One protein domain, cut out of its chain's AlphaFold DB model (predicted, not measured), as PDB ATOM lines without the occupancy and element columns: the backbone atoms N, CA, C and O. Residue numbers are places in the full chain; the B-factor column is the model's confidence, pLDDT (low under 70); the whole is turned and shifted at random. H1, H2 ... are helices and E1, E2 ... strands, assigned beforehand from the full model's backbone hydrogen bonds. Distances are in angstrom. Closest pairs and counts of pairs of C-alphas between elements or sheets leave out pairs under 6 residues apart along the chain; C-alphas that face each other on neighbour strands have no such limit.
ATOM      1  N   TYR A  17       7.029 -13.097   2.198       90.62
ATOM      2  CA  TYR A  17       8.244 -13.659   1.644       90.62
ATOM      3  C   TYR A  17       8.056 -13.923   0.158       90.62
ATOM      4  O   TYR A  17       7.127 -14.631  -0.231       90.62
ATOM      5  N   GLU A  18       8.967 -13.413  -0.658       92.50
ATOM      6  CA  GLU A  18       9.140 -13.842  -2.038       92.50
ATOM      7  C   GLU A  18       9.975 -15.122  -2.070       92.50
ATOM      8  O   GLU A  18      11.079 -15.182  -1.521       92.50
ATOM      9  N   ALA A  19       9.449 -16.158  -2.713       93.31
ATOM     10  CA  ALA A  19      10.185 -17.368  -3.019       93.31
ATOM     11  C   ALA A  19      10.890 -17.249  -4.372       93.31
ATOM     12  O   ALA A  19      10.377 -16.646  -5.311       93.31
ATOM     13  N   SER A  20      12.020 -17.939  -4.521       92.31
ATOM     14  CA  SER A  20      12.804 -17.994  -5.765       92.31
ATOM     15  C   SER A  20      12.045 -18.497  -7.004       92.31
ATOM     16  O   SER A  20      12.539 -18.341  -8.115       92.31
ATOM     17  N   ASN A  21      10.857 -19.085  -6.841       88.75
ATOM     18  CA  ASN A  21       9.956 -19.450  -7.939       88.75
ATOM     19  C   ASN A  21       8.959 -18.334  -8.323       88.75
ATOM     20  O   ASN A  21       8.021 -18.582  -9.082       88.75
ATOM     21  N   GLY A  22       9.141 -17.119  -7.797       86.62
ATOM     22  CA  GLY A  22       8.301 -15.951  -8.066       86.62
ATOM     23  C   GLY A  22       6.925 -16.004  -7.402       86.62
ATOM     24  O   GLY A  22       6.030 -15.265  -7.810       86.62
ATOM     25  N   ARG A  23       6.732 -16.905  -6.428       89.56
ATOM     26  CA  ARG A  23       5.522 -16.981  -5.600       89.56
ATOM     27  C   ARG A  23       5.752 -16.285  -4.272       89.56
ATOM     28  O   ARG A  23       6.852 -16.332  -3.730       89.56
ATOM     29  N   TYR A  24       4.689 -15.743  -3.703       90.19
ATOM     30  CA  TYR A  24       4.735 -15.052  -2.421       90.19
ATOM     31  C   TYR A  24       4.018 -15.855  -1.337       90.19
ATOM     32  O   TYR A  24       3.031 -16.544  -1.605       90.19
ATOM     33  N   TYR A  25       4.518 -15.766  -0.107       88.94
ATOM     34  CA  TYR A  25       3.967 -16.463   1.048       88.94
ATOM     35  C   TYR A  25       3.967 -15.563   2.279       88.94
ATOM     36  O   TYR A  25       4.965 -14.906   2.557       88.94
ATOM     37  N   THR A  26       2.890 -15.574   3.060       88.50
ATOM     38  CA  THR A  26       2.900 -14.957   4.395       88.50
ATOM     39  C   THR A  26       3.676 -15.823   5.390       88.50
ATOM     40  O   THR A  26       3.803 -17.041   5.206       88.50
ATOM     41  N   ASP A  27       4.154 -15.232   6.487       86.19
ATOM     42  CA  ASP A  27       4.772 -15.985   7.587       86.19
ATOM     43  C   ASP A  27       3.822 -17.073   8.117       86.19
ATOM     44  O   ASP A  27       4.247 -18.209   8.328       86.19
ATOM     45  N   TRP A  28       2.515 -16.788   8.193       85.69
ATOM     46  CA  TRP A  28       1.501 -17.775   8.569       85.69
ATOM     47  C   TRP A  28       1.465 -18.977   7.611       85.69
ATOM     48  O   TRP A  28       1.453 -20.132   8.052       85.69
ATOM     49  N   GLN A  29       1.487 -18.737   6.294       88.00
ATOM     50  CA  GLN A  29       1.502 -19.808   5.293       88.00
ATOM     51  C   GLN A  29       2.772 -20.658   5.393       88.00
ATOM     52  O   GLN A  29       2.696 -21.888   5.289       88.00
ATOM     53  N   LEU A  30       3.927 -20.024   5.601       89.38
ATOM     54  CA  LEU A  30       5.191 -20.727   5.803       89.38
ATOM     55  C   LEU A  30       5.152 -21.569   7.076       89.38
ATOM     56  O   LEU A  30       5.508 -22.747   7.038       89.38
ATOM     57  N   HIS A  31       4.678 -20.995   8.181       88.50
ATOM     58  CA  HIS A  31       4.556 -21.678   9.460       88.50
ATOM     59  C   HIS A  31       3.693 -22.934   9.329       88.50
ATOM     60  O   HIS A  31       4.159 -24.032   9.618       88.50
ATOM     61  N   ARG A  32       2.494 -22.815   8.752       88.69
ATOM     62  CA  ARG A  32       1.576 -23.947   8.538       88.69
ATOM     63  C   ARG A  32       2.160 -25.050   7.655       88.69
ATOM     64  O   ARG A  32       1.930 -26.234   7.912       88.69
ATOM     65  N   ARG A  33       2.904 -24.699   6.602       91.81
ATOM     66  CA  ARG A  33       3.565 -25.681   5.719       91.81
ATOM     67  C   ARG A  33       4.701 -26.417   6.430       91.81
ATOM     68  O   ARG A  33       4.854 -27.617   6.226       91.81
ATOM     69  N   LEU A  34       5.453 -25.720   7.279       91.25
ATOM     70  CA  LEU A  34       6.505 -26.322   8.099       91.25
ATOM     71  C   LEU A  34       5.922 -27.208   9.210       91.25
ATOM     72  O   LEU A  34       6.372 -28.335   9.389       91.25
ATOM     73  N   GLU A  35       4.896 -26.736   9.921       91.94
ATOM     74  CA  GLU A  35       4.230 -27.485  10.997       91.94
ATOM     75  C   GLU A  35       3.565 -28.768  10.500       91.94
ATOM     76  O   GLU A  35       3.625 -29.800  11.162       91.94
ATOM     77  N   SER A  36       2.947 -28.725   9.318       91.69
ATOM     78  CA  SER A  36       2.349 -29.915   8.700       91.69
ATOM     79  C   SER A  36       3.383 -30.921   8.177       91.69
ATOM     80  O   SER A  36       2.993 -31.979   7.690       91.69
ATOM     81  N   GLY A  37       4.682 -30.603   8.232       90.75
ATOM     82  CA  GLY A  37       5.761 -31.413   7.656       90.75
ATOM     83  C   GLY A  37       5.773 -31.434   6.127       90.75
ATOM     84  O   GLY A  37       6.591 -32.129   5.529       90.75
ATOM     85  N   ARG A  38       4.881 -30.666   5.493       91.69
ATOM     86  CA  ARG A  38       4.783 -30.537   4.041       91.69
ATOM     87  C   ARG A  38       6.058 -29.924   3.471       91.69
ATOM     88  O   ARG A  38       6.542 -30.344   2.429       91.69
ATOM     89  N   TRP A  39       6.596 -28.924   4.165       95.56
ATOM     90  CA  TRP A  39       7.881 -28.306   3.856       95.56
ATOM     91  C   TRP A  39       8.870 -28.552   4.994       95.56
ATOM     92  O   TRP A  39       8.479 -28.683   6.156       95.56
ATOM     93  N   ARG A  40      10.166 -28.547   4.681       94.75
ATOM     94  CA  ARG A  40      11.245 -28.679   5.670       94.75
ATOM     95  C   ARG A  40      12.136 -27.449   5.653       94.75
ATOM     96  O   ARG A  40      12.518 -26.954   4.601       94.75
ATOM     97  N   ARG A  41      12.504 -26.951   6.835       93.12
ATOM     98  CA  ARG A  41      13.486 -25.867   6.960       93.12
ATOM     99  C   ARG A  41      14.890 -26.441   6.795       93.12
ATOM    100  O   ARG A  41      15.286 -27.298   7.579       93.12
ATOM    101  N   CYS A  42      15.637 -25.929   5.823       92.94
ATOM    102  CA  CYS A  42      17.023 -26.326   5.582       92.94
ATOM    103  C   CYS A  42      17.995 -25.358   6.261       92.94
ATOM    104  O   CYS A  42      18.868 -25.780   7.011       92.94
ATOM    105  N   LEU A  43      17.822 -24.054   6.020       92.25
ATOM    106  CA  LEU A  43      18.696 -23.000   6.540       92.25
ATOM    107  C   LEU A  43      17.882 -21.749   6.887       92.25
ATOM    108  O   LEU A  43      16.862 -21.460   6.264       92.25
ATOM    109  N   SER A  44      18.346 -20.989   7.874       89.62
ATOM    110  CA  SER A  44      17.839 -19.650   8.168       89.62
ATOM    111  C   SER A  44      19.004 -18.739   8.537       89.62
ATOM    112  O   SER A  44      19.845 -19.097   9.359       89.62
ATOM    113  N   GLN A  45      19.035 -17.566   7.916       87.62
ATOM    114  CA  GLN A  45      19.932 -16.457   8.207       87.62
ATOM    115  C   GLN A  45      19.084 -15.288   8.718       87.62
ATOM    116  O   GLN A  45      17.958 -15.126   8.263       87.62
ATOM    117  N   ARG A  46      19.596 -14.501   9.673       84.75
ATOM    118  CA  ARG A  46      18.845 -13.381  10.278       84.75
ATOM    119  C   ARG A  46      19.229 -12.002   9.749       84.75
ATOM    120  O   ARG A  46      18.432 -11.086   9.878       84.75
ATOM    121  N   ASP A  47      20.429 -11.855   9.196       82.31
ATOM    122  CA  ASP A  47      20.936 -10.580   8.688       82.31
ATOM    123  C   ASP A  47      21.725 -10.809   7.383       82.31
ATOM    124  O   ASP A  47      22.815 -11.391   7.425       82.31
ATOM    125  N   PRO A  48      21.157 -10.455   6.213       79.12
ATOM    126  CA  PRO A  48      19.725 -10.188   5.995       79.12
ATOM    127  C   PRO A  48      18.861 -11.426   6.305       79.12
ATOM    128  O   PRO A  48      19.353 -12.554   6.174       79.12
ATOM    129  N   ASP A  49      17.592 -11.235   6.703       85.25
ATOM    130  CA  ASP A  49      16.654 -12.353   6.924       85.25
ATOM    131  C   ASP A  49      16.447 -13.099   5.608       85.25
ATOM    132  O   ASP A  49      16.017 -12.525   4.612       85.25
ATOM    133  N   ARG A  50      16.839 -14.372   5.586       87.75
ATOM    134  CA  ARG A  50      16.735 -15.250   4.420       87.75
ATOM    135  C   ARG A  50      16.510 -16.670   4.897       87.75
ATOM    136  O   ARG A  50      17.158 -17.133   5.841       87.75
ATOM    137  N   ARG A  51      15.606 -17.395   4.247       92.75
ATOM    138  CA  ARG A  51      15.269 -18.771   4.639       92.75
ATOM    139  C   ARG A  51      15.386 -19.691   3.434       92.75
ATOM    140  O   ARG A  51      14.906 -19.365   2.359       92.75
ATOM    141  N   LEU A  52      16.007 -20.849   3.623       94.88
ATOM    142  CA  LEU A  52      16.005 -21.928   2.644       94.88
ATOM    143  C   LEU A  52      15.074 -23.025   3.146       94.88
ATOM    144  O   LEU A  52      15.244 -23.525   4.267       94.88
ATOM    145  N   VAL A  53      14.110 -23.399   2.317       95.00
ATOM    146  CA  VAL A  53      13.160 -24.470   2.611       95.00
ATOM    147  C   VAL A  53      13.142 -25.485   1.479       95.00
ATOM    148  O   VAL A  53      13.286 -25.131   0.316       95.00
ATOM    149  N   GLU A  54      12.946 -26.745   1.828       95.50
ATOM    150  CA  GLU A  54      12.611 -27.814   0.897       95.50
ATOM    151  C   GLU A  54      11.081 -27.913   0.836       95.50
ATOM    152  O   GLU A  54      10.426 -28.171   1.851       95.50
ATOM    153  N   ALA A  55      10.516 -27.630  -0.332       92.56
ATOM    154  CA  ALA A  55       9.099 -27.722  -0.637       92.56
ATOM    155  C   ALA A  55       8.717 -29.132  -1.125       92.56
ATOM    156  O   ALA A  55       9.555 -30.026  -1.262       92.56
ATOM    157  N   ASP A  56       7.423 -29.331  -1.391       86.25
ATOM    158  CA  ASP A  56       6.908 -30.598  -1.916       86.25
ATOM    159  C   ASP A  56       7.674 -31.030  -3.171       86.25
ATOM    160  O   ASP A  56       7.901 -30.230  -4.076       86.25
ATOM    161  N   GLY A  57       8.039 -32.308  -3.244       86.44
ATOM    162  CA  GLY A  57       8.799 -32.839  -4.379       86.44
ATOM    163  C   GLY A  57      10.304 -32.556  -4.326       86.44
ATOM    164  O   GLY A  57      10.989 -32.837  -5.304       86.44
ATOM    165  N   GLY A  58      10.827 -32.043  -3.204       89.62
ATOM    166  CA  GLY A  58      12.264 -31.824  -2.999       89.62
ATOM    167  C   GLY A  58      12.796 -30.527  -3.615       89.62
ATOM    168  O   GLY A  58      14.007 -30.346  -3.726       89.62
ATOM    169  N   GLU A  59      11.910 -29.620  -4.038       93.44
ATOM    170  CA  GLU A  59      12.299 -28.319  -4.583       93.44
ATOM    171  C   GLU A  59      12.866 -27.426  -3.472       93.44
ATOM    172  O   GLU A  59      12.218 -27.195  -2.454       93.44
ATOM    173  N   LEU A  60      14.066 -26.879  -3.668       95.75
ATOM    174  CA  LEU A  60      14.650 -25.915  -2.739       95.75
ATOM    175  C   LEU A  60      14.202 -24.497  -3.094       95.75
ATOM    176  O   LEU A  60      14.528 -23.981  -4.161       95.75
ATOM    177  N   LEU A  61      13.491 -23.855  -2.169       95.50
ATOM    178  CA  LEU A  61      13.022 -22.481  -2.298       95.50
ATOM    179  C   LEU A  61      13.803 -21.555  -1.378       95.50
ATOM    180  O   LEU A  61      13.881 -21.762  -0.162       95.50
ATOM    181  N   PHE A  62      14.340 -20.498  -1.976       94.38
ATOM    182  CA  PHE A  62      14.944 -19.399  -1.248       94.38
ATOM    183  C   PHE A  62      13.894 -18.329  -0.983       94.38
ATOM    184  O   PHE A  62      13.269 -17.844  -1.920       94.38
ATOM    185  N   LEU A  63      13.689 -17.996   0.285       94.19
ATOM    186  CA  LEU A  63      12.679 -17.057   0.752       94.19
ATOM    187  C   LEU A  63      13.357 -15.771   1.215       94.19
ATOM    188  O   LEU A  63      14.192 -15.806   2.128       94.19
ATOM    189  N   THR A  64      12.956 -14.658   0.613       92.50
ATOM    190  CA  THR A  64      13.425 -13.310   0.947       92.50
ATOM    191  C   THR A  64      12.238 -12.496   1.454       92.50
ATOM    192  O   THR A  64      11.199 -12.511   0.796       92.50
ATOM    193  N   PRO A  65      12.330 -11.832   2.617       90.62
ATOM    194  CA  PRO A  65      11.270 -10.950   3.079       90.62
ATOM    195  C   PRO A  65      11.098  -9.796   2.091       90.62
ATOM    196  O   PRO A  65      12.083  -9.257   1.584       90.62
ATOM    197  N   VAL A  66       9.850  -9.429   1.843       88.69
ATOM    198  CA  VAL A  66       9.464  -8.278   1.026       88.69
ATOM    199  C   VAL A  66       8.507  -7.408   1.823       88.69
ATOM    200  O   VAL A  66       7.747  -7.918   2.655       88.69
ATOM    201  N   ASP A  67       8.554  -6.101   1.584       83.69
ATOM    202  CA  ASP A  67       7.569  -5.197   2.158       83.69
ATOM    203  C   ASP A  67       6.192  -5.502   1.533       83.69
ATOM    204  O   ASP A  67       6.080  -5.564   0.303       83.69
ATOM    205  N   PRO A  68       5.132  -5.730   2.332       78.69
ATOM    206  CA  PRO A  68       3.780  -5.891   1.810       78.69
ATOM    207  C   PRO A  68       3.324  -4.735   0.904       78.69
ATOM    208  O   PRO A  68       2.519  -4.969   0.004       78.69
ATOM    209  N   GLU A  69       3.823  -3.511   1.116       78.25
ATOM    210  CA  GLU A  69       3.520  -2.337   0.284       78.25
ATOM    211  C   GLU A  69       4.233  -2.368  -1.080       78.25
ATOM    212  O   GLU A  69       3.774  -1.740  -2.034       78.25
ATOM    213  N   GLU A  70       5.321  -3.135  -1.203       80.81
ATOM    214  CA  GLU A  70       6.054  -3.365  -2.456       80.81
ATOM    215  C   GLU A  70       5.504  -4.555  -3.250       80.81
ATOM    216  O   GLU A  70       6.013  -4.882  -4.329       80.81
ATOM    217  N   LEU A  71       4.457  -5.216  -2.740       78.25
ATOM    218  CA  LEU A  71       3.854  -6.323  -3.455       78.25
ATOM    219  C   LEU A  71       3.309  -5.860  -4.806       78.25
ATOM    220  O   LEU A  71       2.678  -4.803  -4.918       78.25
ATOM    221  N   PRO A  72       3.496  -6.672  -5.855       76.00
ATOM    222  CA  PRO A  72       2.922  -6.352  -7.141       76.00
ATOM    223  C   PRO A  72       1.401  -6.210  -7.044       76.00
ATOM    224  O   PRO A  72       0.745  -6.980  -6.350       76.00
ATOM    225  N   ASN A  73       0.813  -5.302  -7.823       74.62
ATOM    226  CA  ASN A  73      -0.639  -5.061  -7.840       74.62
ATOM    227  C   ASN A  73      -1.499  -6.290  -8.212       74.62
ATOM    228  O   ASN A  73      -2.709  -6.294  -7.995       74.62
ATOM    229  N   TRP A  74      -0.882  -7.329  -8.776       71.19
ATOM    230  CA  TRP A  74      -1.500  -8.616  -9.082       71.19
ATOM    231  C   TRP A  74      -1.448  -9.602  -7.907       71.19
ATOM    232  O   TRP A  74      -1.854 -10.754  -8.043       71.19
ATOM    233  N   THR A  75      -0.921  -9.183  -6.763       71.75
ATOM    234  CA  THR A  75      -0.814  -9.975  -5.545       71.75
ATOM    235  C   THR A  75      -1.747  -9.383  -4.498       71.75
ATOM    236  O   THR A  75      -1.601  -8.234  -4.099       71.75
ATOM    237  N   GLU A  76      -2.724 -10.167  -4.055       74.75
ATOM    238  CA  GLU A  76      -3.696  -9.752  -3.046       74.75
ATOM    239  C   GLU A  76      -3.509 -10.603  -1.789       74.75
ATOM    240  O   GLU A  76      -3.532 -11.833  -1.855       74.75
ATOM    241  N   ILE A  77      -3.333  -9.972  -0.628       74.00
ATOM    242  CA  ILE A  77      -3.358 -10.679   0.654       74.00
ATOM    243  C   ILE A  77      -4.817 -10.782   1.093       74.00
ATOM    244  O   ILE A  77      -5.446  -9.779   1.427       74.00
ATOM    245  N   ARG A  78      -5.365 -11.999   1.114       73.69
ATOM    246  CA  ARG A  78      -6.727 -12.253   1.597       73.69
ATOM    247  C   ARG A  78      -6.707 -12.870   2.974       73.69
ATOM    248  O   ARG A  78      -6.064 -13.895   3.176       73.69
ATOM    249  N   ILE A  79      -7.470 -12.280   3.890       67.50
ATOM    250  CA  ILE A  79      -7.692 -12.821   5.230       67.50
ATOM    251  C   ILE A  79      -8.992 -13.626   5.213       67.50
ATOM    252  O   ILE A  79     -10.087 -13.066   5.209       67.50
ATOM    253  N   GLU A  80      -8.886 -14.951   5.226       68.94
ATOM    254  CA  GLU A  80     -10.038 -15.842   5.336       68.94
ATOM    255  C   GLU A  80     -10.124 -16.429   6.745       68.94
ATOM    256  O   GLU A  80      -9.262 -17.192   7.189       68.94
ATOM    257  N   ARG A  81     -11.205 -16.085   7.458       66.38
ATOM    258  CA  ARG A  81     -11.503 -16.468   8.853       66.38
ATOM    259  C   ARG A  81     -10.427 -16.035   9.864       66.38
ATOM    260  O   ARG A  81     -10.693 -15.163  10.680       66.38
ATOM    261  N   ARG A  82      -9.259 -16.683   9.857       59.44
ATOM    262  CA  ARG A  82      -8.116 -16.471  10.771       59.44
ATOM    263  C   ARG A  82      -6.752 -16.665  10.091       59.44
ATOM    264  O   ARG A  82      -5.759 -16.874  10.781       59.44
ATOM    265  N   ALA A  83      -6.709 -16.683   8.766       57.62
ATOM    266  CA  ALA A  83      -5.498 -16.961   8.012       57.62
ATOM    267  C   ALA A  83      -5.361 -15.951   6.884       57.62
ATOM    268  O   ALA A  83      -6.320 -15.796   6.123       57.62
ATOM    269  N   ALA A  84      -4.206 -15.293   6.757       68.06
ATOM    270  CA  ALA A  84      -3.922 -14.567   5.536       68.06
ATOM    271  C   ALA A  84      -3.156 -15.432   4.550       68.06
ATOM    272  O   ALA A  84      -2.243 -16.193   4.882       68.06
ATOM    273  N   HIS A  85      -3.591 -15.328   3.305       70.38
ATOM    274  CA  HIS A  85      -3.017 -16.037   2.192       70.38
ATOM    275  C   HIS A  85      -2.724 -15.047   1.086       70.38
ATOM    276  O   HIS A  85      -3.586 -14.253   0.711       70.38
ATOM    277  N   VAL A  86      -1.522 -15.143   0.532       72.06
ATOM    278  CA  VAL A  86      -1.231 -14.470  -0.720       72.06
ATOM    279  C   VAL A  86      -1.977 -15.172  -1.855       72.06
ATOM    280  O   VAL A  86      -1.867 -16.390  -2.024       72.06
ATOM    281  N   VAL A  87      -2.750 -14.397  -2.611       72.06
ATOM    282  CA  VAL A  87      -3.480 -14.814  -3.805       72.06
ATOM    283  C   VAL A  87      -2.858 -14.116  -5.005       72.06
ATOM    284  O   VAL A  87      -2.842 -12.890  -5.092       72.06
ATOM    285  N   GLU A  88      -2.366 -14.906  -5.953       71.75
ATOM    286  CA  GLU A  88      -1.995 -14.385  -7.265       71.75
ATOM    287  C   GLU A  88      -3.282 -14.153  -8.070       71.75
ATOM    288  O   GLU A  88      -4.004 -15.100  -8.383       71.75
ATOM    289  N   THR A  89      -3.591 -12.900  -8.397       67.94
ATOM    290  CA  THR A  89      -4.755 -12.530  -9.221       67.94
ATOM    291  C   THR A  89      -4.426 -12.473 -10.709       67.94
ATOM    292  O   THR A  89      -5.329 -12.324 -11.534       67.94
TER     293      THR A  89
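What this domain is: This is residues 17 to 89 of the 97 residues of an uncharacterized protein of Natrarchaeobius chitinivorans (UniProt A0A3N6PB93). A strongly twisted sheet of five strands bows into an arch, and one short helix, H1, spans the open side of the arch from edge strand E2 to edge strand E3. A separate two-strand hairpin, E6 and E7, packs with E7 beside E2 and the first part of H1. The printed part has 73 residues with one named helix and seven named strands, in the order E1 E2 H1 E3 E4 E5 E6 E7. The larger sheet runs E2 E1 E5 E4 E3, and both sheets are antiparallel; the class is mostly strand. The whole is compact, with a radius of gyration of the C-alphas of 12.2 A, and spans 30 by 27 by 20 A.

How they stand to each other: In the larger sheet, E3, residues 40 to 46, E4, residues 49 to 54, and E5, residues 60 to 66, form a meander, each strand the antiparallel neighbour of the one before. N 42 and O 52 of the hairpin E3 and E4 are 2.9 A apart, and N 61 and O 53 of the hairpin E4 and E5 are 2.8 A apart, both within hydrogen-bond range. Pairing is staggered on E5: residues 60 to 63 pair with E4, and residues 63 to 65 with E1, residues 17 to 19, where N 18 and O 64 are 2.8 A apart. E2, residues 24 to 26, forms a hairpin with E1, with N 25 and O 17 at 2.8 A. From edge to edge the strands' lines turn by 83 degrees and the way across turns by 74 degrees. H1, residues 27 to 35, is on this sheet but only just at the sheet's level, with a height over the sheet of 3.6 A. The closest C-alphas of H1 and E3 are those of Leu 34 and Arg 40, 5.8 A apart. Every O i to N i+4 pair in H1 is within hydrogen-bond range. E6, residues 75 to 80, and E7, residues 83 to 88, form a hairpin, with N 78 and O 85 at 2.9 A. The closest C-alphas of E2 and E7 are those of Tyr 25 and Val 86, 5.8 A apart; those of H1 and E7 are Gln 29 and His 85, 6.7 A apart. E3 and E7 are apart.

Where its parts are: E5 is 18.8 A long from first to last C-alpha, E3 17.7 A and E4 17.1 A. E1 begins at C-alpha 17, (8.244, -13.659, 1.644), and is 6.3 A long; E2 is 7.1 A. H1 is 12.0 A long and ends at C-alpha 35, (4.230, -27.485, 10.997). E6 is 15.4 A and E7 15.9 A long, E7 ending at C-alpha 88, (-1.995, -14.385, -7.265).

The domain as a whole: The two C-alphas farthest apart, those of Asp 47 and Arg 81, are 33.0 A apart. The printed part has no cut and no long link; E5 to E6 is short, the others tight. Mean pLDDT of the printed part is 84.6, with residues 79 to 84 and residue 89 under 70.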